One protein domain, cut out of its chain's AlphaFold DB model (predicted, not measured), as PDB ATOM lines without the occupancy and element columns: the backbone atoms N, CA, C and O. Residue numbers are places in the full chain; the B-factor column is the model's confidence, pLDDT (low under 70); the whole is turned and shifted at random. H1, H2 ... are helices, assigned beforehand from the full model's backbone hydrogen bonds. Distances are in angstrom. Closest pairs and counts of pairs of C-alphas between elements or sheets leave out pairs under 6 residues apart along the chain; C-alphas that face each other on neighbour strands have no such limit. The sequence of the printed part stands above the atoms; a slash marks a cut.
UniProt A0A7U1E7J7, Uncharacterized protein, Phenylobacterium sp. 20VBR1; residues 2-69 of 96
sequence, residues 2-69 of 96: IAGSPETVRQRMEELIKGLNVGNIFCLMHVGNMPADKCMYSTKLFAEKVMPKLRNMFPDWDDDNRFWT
ATOM      1  N   ILE A   2     -22.014  -3.158 -39.600       93.62
ATOM      2  CA  ILE A   2     -23.284  -2.414 -39.583       93.62
ATOM      3  C   ILE A   2     -23.858  -2.472 -41.000       93.62
ATOM      4  O   ILE A   2     -23.220  -2.000 -41.936       93.62
ATOM      5  N   ALA A   3     -25.032  -3.078 -41.163       93.19
ATOM      6  CA  ALA A   3     -25.710  -3.225 -42.448       93.19
ATOM      7  C   ALA A   3     -27.229  -3.223 -42.239       93.19
ATOM      8  O   ALA A   3     -27.713  -3.648 -41.189       93.19
ATOM      9  N   GLY A   4     -27.982  -2.747 -43.230       94.88
ATOM     10  CA  GLY A   4     -29.440  -2.692 -43.172       94.88
ATOM     11  C   GLY A   4     -30.003  -1.487 -43.916       94.88
ATOM     12  O   GLY A   4     -29.360  -0.928 -44.804       94.88
ATOM     13  N   SER A   5     -31.214  -1.079 -43.534       97.06
ATOM     14  CA  SER A   5     -31.824   0.152 -44.039       97.06
ATOM     15  C   SER A   5     -31.009   1.392 -43.627       97.06
ATOM     16  O   SER A   5     -30.305   1.343 -42.614       97.06
ATOM     17  N   PRO A   6     -31.138   2.534 -44.331       97.44
ATOM     18  CA  PRO A   6     -30.468   3.772 -43.934       97.44
ATOM     19  C   PRO A   6     -30.742   4.182 -42.485       97.44
ATOM     20  O   PRO A   6     -29.843   4.654 -41.796       97.44
ATOM     21  N   GLU A   7     -31.968   3.974 -42.003       97.94
ATOM     22  CA  GLU A   7     -32.336   4.331 -40.633       97.94
ATOM     23  C   GLU A   7     -31.669   3.407 -39.607       97.94
ATOM     24  O   GLU A   7     -31.111   3.882 -38.621       97.94
ATOM     25  N   THR A   8     -31.630   2.101 -39.882       98.06
ATOM     26  CA  THR A   8     -30.904   1.136 -39.045       98.06
ATOM     27  C   THR A   8     -29.411   1.458 -38.995       98.06
ATOM     28  O   THR A   8     -28.815   1.450 -37.919       98.06
ATOM     29  N   VAL A   9     -28.801   1.769 -40.145       97.69
ATOM     30  CA  VAL A   9     -27.377   2.125 -40.220       97.69
ATOM     31  C   VAL A   9     -27.103   3.406 -39.435       97.69
ATOM     32  O   VAL A   9     -26.149   3.435 -38.665       97.69
ATOM     33  N   ARG A  10     -27.952   4.434 -39.561       97.50
ATOM     34  CA  ARG A  10     -27.840   5.679 -38.786       97.50
ATOM     35  C   ARG A  10     -27.844   5.415 -37.280       97.50
ATOM     36  O   ARG A  10     -26.931   5.872 -36.604       97.50
ATOM     37  N   GLN A  11     -28.835   4.681 -36.772       97.88
ATOM     38  CA  GLN A  11     -28.965   4.389 -35.337       97.88
ATOM     39  C   GLN A  11     -27.740   3.646 -34.800       97.88
ATOM     40  O   GLN A  11     -27.121   4.077 -33.835       97.88
ATOM     41  N   ARG A  12     -27.333   2.574 -35.489       97.81
ATOM     42  CA  ARG A  12     -26.165   1.772 -35.097       97.81
ATOM     43  C   ARG A  12     -24.858   2.561 -35.159       97.81
ATOM     44  O   ARG A  12     -23.982   2.357 -34.327       97.81
ATOM     45  N   MET A  13     -24.715   3.444 -36.147       97.25
ATOM     46  CA  MET A  13     -23.548   4.318 -36.257       97.25
ATOM     47  C   MET A  13     -23.525   5.352 -35.132       97.25
ATOM     48  O   MET A  13     -22.469   5.572 -34.558       97.25
ATOM     49  N   GLU A  14     -24.664   5.950 -34.780       96.75
ATOM     50  CA  GLU A  14     -24.760   6.897 -33.664       96.75
ATOM     51  C   GLU A  14     -24.391   6.239 -32.324       96.75
ATOM     52  O   GLU A  14     -23.588   6.795 -31.571       96.75
ATOM     53  N   GLU A  15     -24.909   5.034 -32.062       97.31
ATOM     54  CA  GLU A  15     -24.537   4.215 -30.898       97.31
ATOM     55  C   GLU A  15     -23.024   3.953 -30.857       97.31
ATOM     56  O   GLU A  15     -22.391   4.130 -29.817       97.31
ATOM     57  N   LEU A  16     -22.432   3.570 -31.994       96.88
ATOM     58  CA  LEU A  16     -21.000   3.292 -32.110       96.88
ATOM     59  C   LEU A  16     -20.147   4.545 -31.882       96.88
ATOM     60  O   LEU A  16     -19.194   4.496 -31.108       96.88
ATOM     61  N   ILE A  17     -20.487   5.653 -32.545       96.31
ATOM     62  CA  ILE A  17     -19.772   6.936 -32.466       96.31
ATOM     63  C   ILE A  17     -19.718   7.410 -31.017       96.31
ATOM     64  O   ILE A  17     -18.636   7.696 -30.503       96.31
ATOM     65  N   LYS A  18     -20.874   7.442 -30.344       95.56
ATOM     66  CA  LYS A  18     -20.989   7.889 -28.951       95.56
ATOM     67  C   LYS A  18     -20.361   6.895 -27.978       95.56
ATOM     68  O   LYS A  18     -19.670   7.310 -27.056       95.56
ATOM     69  N   GLY A  19     -20.569   5.596 -28.192       96.94
ATOM     70  CA  GLY A  19     -20.067   4.546 -27.306       96.94
ATOM     71  C   GLY A  19     -18.544   4.404 -27.320       96.94
ATOM     72  O   GLY A  19     -17.951   4.133 -26.281       96.94
ATOM     73  N   LEU A  20     -17.907   4.610 -28.477       95.75
ATOM     74  CA  LEU A  20     -16.445   4.561 -28.616       95.75
ATOM     75  C   LEU A  20     -15.778   5.941 -28.520       95.75
ATOM     76  O   LEU A  20     -14.553   6.010 -28.474       95.75
ATOM     77  N   ASN A  21     -16.565   7.021 -28.501       93.62
ATOM     78  CA  ASN A  21     -16.100   8.406 -28.535       93.62
ATOM     79  C   ASN A  21     -15.147   8.695 -29.716       93.62
ATOM     80  O   ASN A  21     -14.035   9.193 -29.538       93.62
ATOM     81  N   VAL A  22     -15.571   8.330 -30.933       91.94
ATOM     82  CA  VAL A  22     -14.765   8.446 -32.165       91.94
ATOM     83  C   VAL A  22     -15.398   9.400 -33.178       91.94
ATOM     84  O   VAL A  22     -16.541   9.212 -33.581       91.94
ATOM     85  N   GLY A  23     -14.644  10.408 -33.630       88.94
ATOM     86  CA  GLY A  23     -15.107  11.383 -34.633       88.94
ATOM     87  C   GLY A  23     -14.801  11.008 -36.091       88.94
ATOM     88  O   GLY A  23     -15.531  11.403 -36.996       88.94
ATOM     89  N   ASN A  24     -13.759  10.204 -36.333       89.06
ATOM     90  CA  ASN A  24     -13.344   9.784 -37.674       89.06
ATOM     91  C   ASN A  24     -13.700   8.315 -37.920       89.06
ATOM     92  O   ASN A  24     -13.218   7.431 -37.212       89.06
ATOM     93  N   ILE A  25     -14.507   8.044 -38.950       90.38
ATOM     94  CA  ILE A  25     -14.898   6.684 -39.341       90.38
ATOM     95  C   ILE A  25     -14.561   6.440 -40.808       90.38
ATOM     96  O   ILE A  25     -15.036   7.142 -41.700       90.38
ATOM     97  N   PHE A  26     -13.794   5.380 -41.054       90.19
ATOM     98  CA  PHE A  26     -13.570   4.844 -42.391       90.19
ATOM     99  C   PHE A  26     -14.607   3.771 -42.706       90.19
ATOM    100  O   PHE A  26     -14.643   2.711 -42.081       90.19
ATOM    101  N   CYS A  27     -15.451   4.044 -43.697       91.38
ATOM    102  CA  CYS A  27     -16.475   3.109 -44.140       91.38
ATOM    103  C   CYS A  27     -15.988   2.292 -45.337       91.38
ATOM    104  O   CYS A  27     -15.628   2.853 -46.372       91.38
ATOM    105  N   LEU A  28     -16.065   0.966 -45.230       92.69
ATOM    106  CA  LEU A  28     -15.854   0.057 -46.352       92.69
ATOM    107  C   LEU A  28     -17.211  -0.448 -46.859       92.69
ATOM    108  O   LEU A  28     -17.816  -1.332 -46.257       92.69
ATOM    109  N   MET A  29     -17.692   0.132 -47.961       93.81
ATOM    110  CA  MET A  29     -18.995  -0.217 -48.556       93.81
ATOM    111  C   MET A  29     -18.927  -1.420 -49.507       93.81
ATOM    112  O   MET A  29     -19.952  -2.006 -49.844       93.81
ATOM    113  N   HIS A  30     -17.722  -1.794 -49.935       94.31
ATOM    114  CA  HIS A  30     -17.473  -2.949 -50.788       94.31
ATOM    115  C   HIS A  30     -17.078  -4.157 -49.935       94.31
ATOM    116  O   HIS A  30     -16.093  -4.102 -49.201       94.31
ATOM    117  N   VAL A  31     -17.820  -5.258 -50.045       90.44
ATOM    118  CA  VAL A  31     -17.568  -6.480 -49.268       90.44
ATOM    119  C   VAL A  31     -17.511  -7.685 -50.200       90.44
ATOM    120  O   VAL A  31     -18.469  -7.964 -50.917       90.44
ATOM    121  N   GLY A  32     -16.402  -8.426 -50.156       91.56
ATOM    122  CA  GLY A  32     -16.207  -9.633 -50.960       91.56
ATOM    123  C   GLY A  32     -16.167  -9.345 -52.463       91.56
ATOM    124  O   GLY A  32     -15.509  -8.407 -52.898       91.56
ATOM    125  N   ASN A  33     -16.871 -10.167 -53.247       94.75
ATOM    126  CA  ASN A  33     -16.974 -10.043 -54.706       94.75
ATOM    127  C   ASN A  33     -18.230  -9.253 -55.128       94.75
ATOM    128  O   ASN A  33     -19.005  -9.695 -55.979       94.75
ATOM    129  N   MET A  34     -18.512  -8.140 -54.448       95.69
ATOM    130  CA  MET A  34     -19.718  -7.359 -54.696       95.69
ATOM    131  C   MET A  34     -19.583  -6.580 -56.015       95.69
ATOM    132  O   MET A  34     -18.612  -5.851 -56.199       95.69
ATOM    133  N   PRO A  35     -20.563  -6.677 -56.929       96.81
ATOM    134  CA  PRO A  35     -20.569  -5.876 -58.146       96.81
ATOM    135  C   PRO A  35     -20.476  -4.365 -57.870       96.81
ATOM    136  O   PRO A  35     -20.991  -3.862 -56.865       96.81
ATOM    137  N   ALA A  36     -19.818  -3.636 -58.775       96.88
ATOM    138  CA  ALA A  36     -19.526  -2.214 -58.597       96.88
ATOM    139  C   ALA A  36     -20.795  -1.360 -58.427       96.88
ATOM    140  O   ALA A  36     -20.832  -0.476 -57.576       96.88
ATOM    141  N   ASP A  37     -21.856  -1.655 -59.176       97.44
ATOM    142  CA  ASP A  37     -23.153  -0.974 -59.094       97.44
ATOM    143  C   ASP A  37     -23.758  -1.033 -57.682       97.44
ATOM    144  O   ASP A  37     -24.222  -0.014 -57.164       97.44
ATOM    145  N   LYS A  38     -23.677  -2.186 -57.006       96.25
ATOM    146  CA  LYS A  38     -24.172  -2.350 -55.628       96.25
ATOM    147  C   LYS A  38     -23.338  -1.584 -54.605       96.25
ATOM    148  O   LYS A  38     -23.893  -0.996 -53.669       96.25
ATOM    149  N   CYS A  39     -22.019  -1.558 -54.789       96.50
ATOM    150  CA  CYS A  39     -21.124  -0.758 -53.955       96.50
ATOM    151  C   CYS A  39     -21.431   0.740 -54.103       96.50
ATOM    152  O   CYS A  39     -21.610   1.450 -53.108       96.50
ATOM    153  N   MET A  40     -21.571   1.215 -55.345       97.12
ATOM    154  CA  MET A  40     -21.893   2.612 -55.644       97.12
ATOM    155  C   MET A  40     -23.274   3.000 -55.116       97.12
ATOM    156  O   MET A  40     -23.422   4.071 -54.526       97.12
ATOM    157  N   TYR A  41     -24.265   2.116 -55.247       96.50
ATOM    158  CA  TYR A  41     -25.592   2.314 -54.670       96.50
ATOM    159  C   TYR A  41     -25.532   2.496 -53.147       96.50
ATOM    160  O   TYR A  41     -26.067   3.472 -52.621       96.50
ATOM    161  N   SER A  42     -24.826   1.609 -52.441       96.06
ATOM    162  CA  SER A  42     -24.680   1.682 -50.978       96.06
ATOM    163  C   SER A  42     -23.930   2.945 -50.544       96.06
ATOM    164  O   SER A  42     -24.325   3.607 -49.584       96.06
ATOM    165  N   THR A  43     -22.893   3.320 -51.295       97.06
ATOM    166  CA  THR A  43     -22.104   4.539 -51.066       97.06
ATOM    167  C   THR A  43     -22.964   5.792 -51.216       97.06
ATOM    168  O   THR A  43     -22.963   6.646 -50.327       97.06
ATOM    169  N   LYS A  44     -23.759   5.878 -52.291       97.44
ATOM    170  CA  LYS A  44     -24.707   6.979 -52.517       97.44
ATOM    171  C   LYS A  44     -25.747   7.052 -51.401       97.44
ATOM    172  O   LYS A  44     -25.972   8.117 -50.833       97.44
ATOM    173  N   LEU A  45     -26.343   5.915 -51.047       97.00
ATOM    174  CA  LEU A  45     -27.378   5.852 -50.022       97.00
ATOM    175  C   LEU A  45     -26.850   6.297 -48.651       97.00
ATOM    176  O   LEU A  45     -27.525   7.044 -47.941       97.00
ATOM    177  N   PHE A  46     -25.629   5.894 -48.296       97.44
ATOM    178  CA  PHE A  46     -24.972   6.353 -47.077       97.44
ATOM    179  C   PHE A  46     -24.721   7.863 -47.097       97.44
ATOM    180  O   PHE A  46     -25.091   8.553 -46.145       97.44
ATOM    181  N   ALA A  47     -24.139   8.381 -48.183       97.38
ATOM    182  CA  ALA A  47     -23.824   9.799 -48.330       97.38
ATOM    183  C   ALA A  47     -25.076  10.688 -48.251       97.38
ATOM    184  O   ALA A  47     -25.042  11.738 -47.617       97.38
ATOM    185  N   GLU A  48     -26.190  10.257 -48.845       97.94
ATOM    186  CA  GLU A  48     -27.415  11.060 -48.915       97.94
ATOM    187  C   GLU A  48     -28.330  10.901 -47.696       97.94
ATOM    188  O   GLU A  48     -29.020  11.848 -47.318       97.94
ATOM    189  N   LYS A  49     -28.413   9.703 -47.101       97.69
ATOM    190  CA  LYS A  49     -29.454   9.384 -46.102       97.69
ATOM    191  C   LYS A  49     -28.928   9.192 -44.685       97.69
ATOM    192  O   LYS A  49     -29.710   9.322 -43.740       97.69
ATOM    193  N   VAL A  50     -27.643   8.875 -44.532       97.56
ATOM    194  CA  VAL A  50     -27.038   8.536 -43.238       97.56
ATOM    195  C   VAL A  50     -26.073   9.623 -42.791       97.56
ATOM    196  O   VAL A  50     -26.292  10.231 -41.746       97.56
ATOM    197  N   MET A  51     -25.046   9.905 -43.598       96.75
ATOM    198  CA  MET A  51     -23.966  10.833 -43.254       96.75
ATOM    199  C   MET A  51     -24.462  12.201 -42.752       96.75
ATOM    200  O   MET A  51     -23.940  12.641 -41.730       96.75
ATOM    201  N   PRO A  52     -25.474  12.860 -43.359       96.56
ATOM    202  CA  PRO A  52     -25.917  14.178 -42.902       96.56
ATOM    203  C   PRO A  52     -26.477  14.166 -41.476       96.56
ATOM    204  O   PRO A  52     -26.341  15.145 -40.755       96.56
ATOM    205  N   LYS A  53     -27.070  13.043 -41.053       96.00
ATOM    206  CA  LYS A  53     -27.654  12.876 -39.713       96.00
ATOM    207  C   LYS A  53     -26.610  12.537 -38.641       96.00
ATOM    208  O   LYS A  53     -26.941  12.547 -37.464       96.00
ATOM    209  N   LEU A  54     -25.387  12.189 -39.048       95.31
ATOM    210  CA  LEU A  54     -24.264  11.853 -38.164       95.31
ATOM    211  C   LEU A  54     -23.237  12.990 -38.060       95.31
ATOM    212  O   LEU A  54     -22.235  12.847 -37.366       95.31
ATOM    213  N   ARG A  55     -23.438  14.104 -38.775       91.81
ATOM    214  CA  ARG A  55     -22.581  15.286 -38.637       91.81
ATOM    215  C   ARG A  55     -22.802  15.934 -37.274       91.81
ATOM    216  O   ARG A  55     -23.891  15.838 -36.716       91.81
ATOM    217  N   ASN A  56     -21.769  16.612 -36.776       90.56
ATOM    218  CA  ASN A  56     -21.834  17.402 -35.550       90.56
ATOM    219  C   ASN A  56     -22.205  16.596 -34.280       90.56
ATOM    220  O   ASN A  56     -22.889  17.097 -33.394       90.56
ATOM    221  N   MET A  57     -21.788  15.324 -34.188       93.00
ATOM    222  CA  MET A  57     -21.981  14.518 -32.965       93.00
ATOM    223  C   MET A  57     -21.106  14.999 -31.800       93.00
ATOM    224  O   MET A  57     -21.473  14.801 -30.644       93.00
ATOM    225  N   PHE A  58     -19.973  15.633 -32.111       93.81
ATOM    226  CA  PHE A  58     -19.014  16.187 -31.158       93.81
ATOM    227  C   PHE A  58     -18.683  17.639 -31.552       93.81
ATOM    228  O   PHE A  58     -17.620  17.875 -32.122       93.81
ATOM    229  N   PRO A  59     -19.592  18.603 -31.304       92.50
ATOM    230  CA  PRO A  59     -19.450  19.990 -31.769       92.50
ATOM    231  C   PRO A  59     -18.172  20.672 -31.279       92.50
ATOM    232  O   PRO A  59     -17.560  21.432 -32.020       92.50
ATOM    233  N   ASP A  60     -17.724  20.351 -30.064       92.75
ATOM    234  CA  ASP A  60     -16.500  20.917 -29.482       92.75
ATOM    235  C   ASP A  60     -15.222  20.527 -30.256       92.75
ATOM    236  O   ASP A  60     -14.160  21.106 -30.032       92.75
ATOM    237  N   TRP A  61     -15.320  19.542 -31.156       89.44
ATOM    238  CA  TRP A  61     -14.215  18.963 -31.919       89.44
ATOM    239  C   TRP A  61     -14.408  19.095 -33.440       89.44
ATOM    240  O   TRP A  61     -13.655  18.475 -34.188       89.44
ATOM    241  N   ASP A  62     -15.401  19.858 -33.920       84.75
ATOM    242  CA  ASP A  62     -15.751  19.922 -35.356       84.75
ATOM    243  C   ASP A  62     -14.600  20.478 -36.222       84.75
ATOM    244  O   ASP A  62     -14.394  20.038 -37.352       84.75
ATOM    245  N   ASP A  63     -13.784  21.366 -35.645       86.50
ATOM    246  CA  ASP A  63     -12.586  21.938 -36.275       86.50
ATOM    247  C   ASP A  63     -11.283  21.173 -35.936       86.50
ATOM    248  O   ASP A  63     -10.193  21.574 -36.366       86.50
ATOM    249  N   ASP A  64     -11.345  20.073 -35.167       87.44
ATOM    250  CA  ASP A  64     -10.151  19.304 -34.794       87.44
ATOM    251  C   ASP A  64      -9.691  18.386 -35.936       87.44
ATOM    252  O   ASP A  64     -10.170  17.268 -36.136       87.44
ATOM    253  N   ASN A  65      -8.675  18.856 -36.658       85.25
ATOM    254  CA  ASN A  65      -8.069  18.131 -37.768       85.25
ATOM    255  C   ASN A  65      -6.743  17.433 -37.406       85.25
ATOM    256  O   ASN A  65      -5.994  17.032 -38.301       85.25
ATOM    257  N   ARG A  66      -6.411  17.277 -36.112       86.19
ATOM    258  CA  ARG A  66      -5.077  16.816 -35.660       86.19
ATOM    259  C   ARG A  66      -4.650  15.444 -36.186       86.19
ATOM    260  O   ARG A  66      -3.457  15.151 -36.220       86.19
ATOM    261  N   PHE A  67      -5.610  14.586 -36.532       82.62
ATOM    262  CA  PHE A  67      -5.363  13.213 -36.988       82.62
ATOM    263  C   PHE A  67      -5.519  13.045 -38.501       82.62
ATOM    264  O   PHE A  67      -5.285  11.952 -39.019       82.62
ATOM    265  N   TRP A  68      -5.929  14.094 -39.216       86.44
ATOM    266  CA  TRP A  68      -6.088  14.016 -40.659       86.44
ATOM    267  C   TRP A  68      -4.751  14.182 -41.368       86.44
ATOM    268  O   TRP A  68      -3.858  14.916 -40.937       86.44
ATOM    269  N   THR A  69      -4.607  13.491 -42.494       86.12
ATOM    270  CA  THR A  69      -3.390  13.578 -43.288       86.12
ATOM    271  C   THR A  69      -3.297  14.955 -43.939       86.12
ATOM    272  O   THR A  69      -4.182  15.397 -44.669       86.12
TER     273      THR A  69
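What this domain is: This is residues 2 to 69 of the 96 residues of an uncharacterized protein of Phenylobacterium sp. 20VBR1 (UniProt A0A7U1E7J7). Two helices of similar length, H1 and H2, meet near their ends as an L, the first residues of H1 at the last residues of H2, and the short H3 follows H2 and packs on residues 10 to 14 of H1. The long link of residues 21 to 35 spans the open side of the L, from the end of H1 to the beginning of H2; residues 32 to 37 stick out, and residues 55 to 69 form a tail with no named element. The printed part has 68 residues, with three named helices in the order H1, H2, H3 and no named strand. The class is all helix, though under half of the residues, 33 of 68, are in named elements. The whole is only just loose, close to compact, with a radius of gyration of the C-alphas of 13.3 A and spans of 39 by 28 by 20 A.

Where its parts are: H1, the longest helix, is residues 6 to 20, 20.8 A from C-alpha 6 at (-30.468, 3.772, -43.934) to C-alpha 20 at (-16.445, 4.561, -28.616). H2 is residues 36 to 49, 19.7 A long. H3 is residues 51 to 54 and ends with C-alpha 54 at (-24.264, 11.853, -38.164).

How they stand to each other: H1 touches H2 with residues 6 to 7 alone, and H2 touches H1 with residues 45 to 49 alone; the closest C-alphas, of Pro 6 and Lys 49, are 6.1 A apart. Their lines are only just about perpendicular, at 71 degrees. H1 touches H3 with residues 10 to 14 alone, and the closest C-alphas, of Glu 14 and Leu 54, are 6.7 A apart. H2 and H3 meet only through their link, which is tight, with 1 residue. In H1 and H2 every O i to N i+4 pair is within hydrogen-bond range; H3 is too short for such a pair, and its 1 O i to N i+3 pair is within range.

The domain as a whole: The two C-alphas farthest apart, of Asn 33 and Asp 60, are 39.9 A apart. The link from H1 to H2 is long, with 15 residues. The printed part has no cut. Its mean pLDDT is 94.0, and no printed residue of this model is under 70.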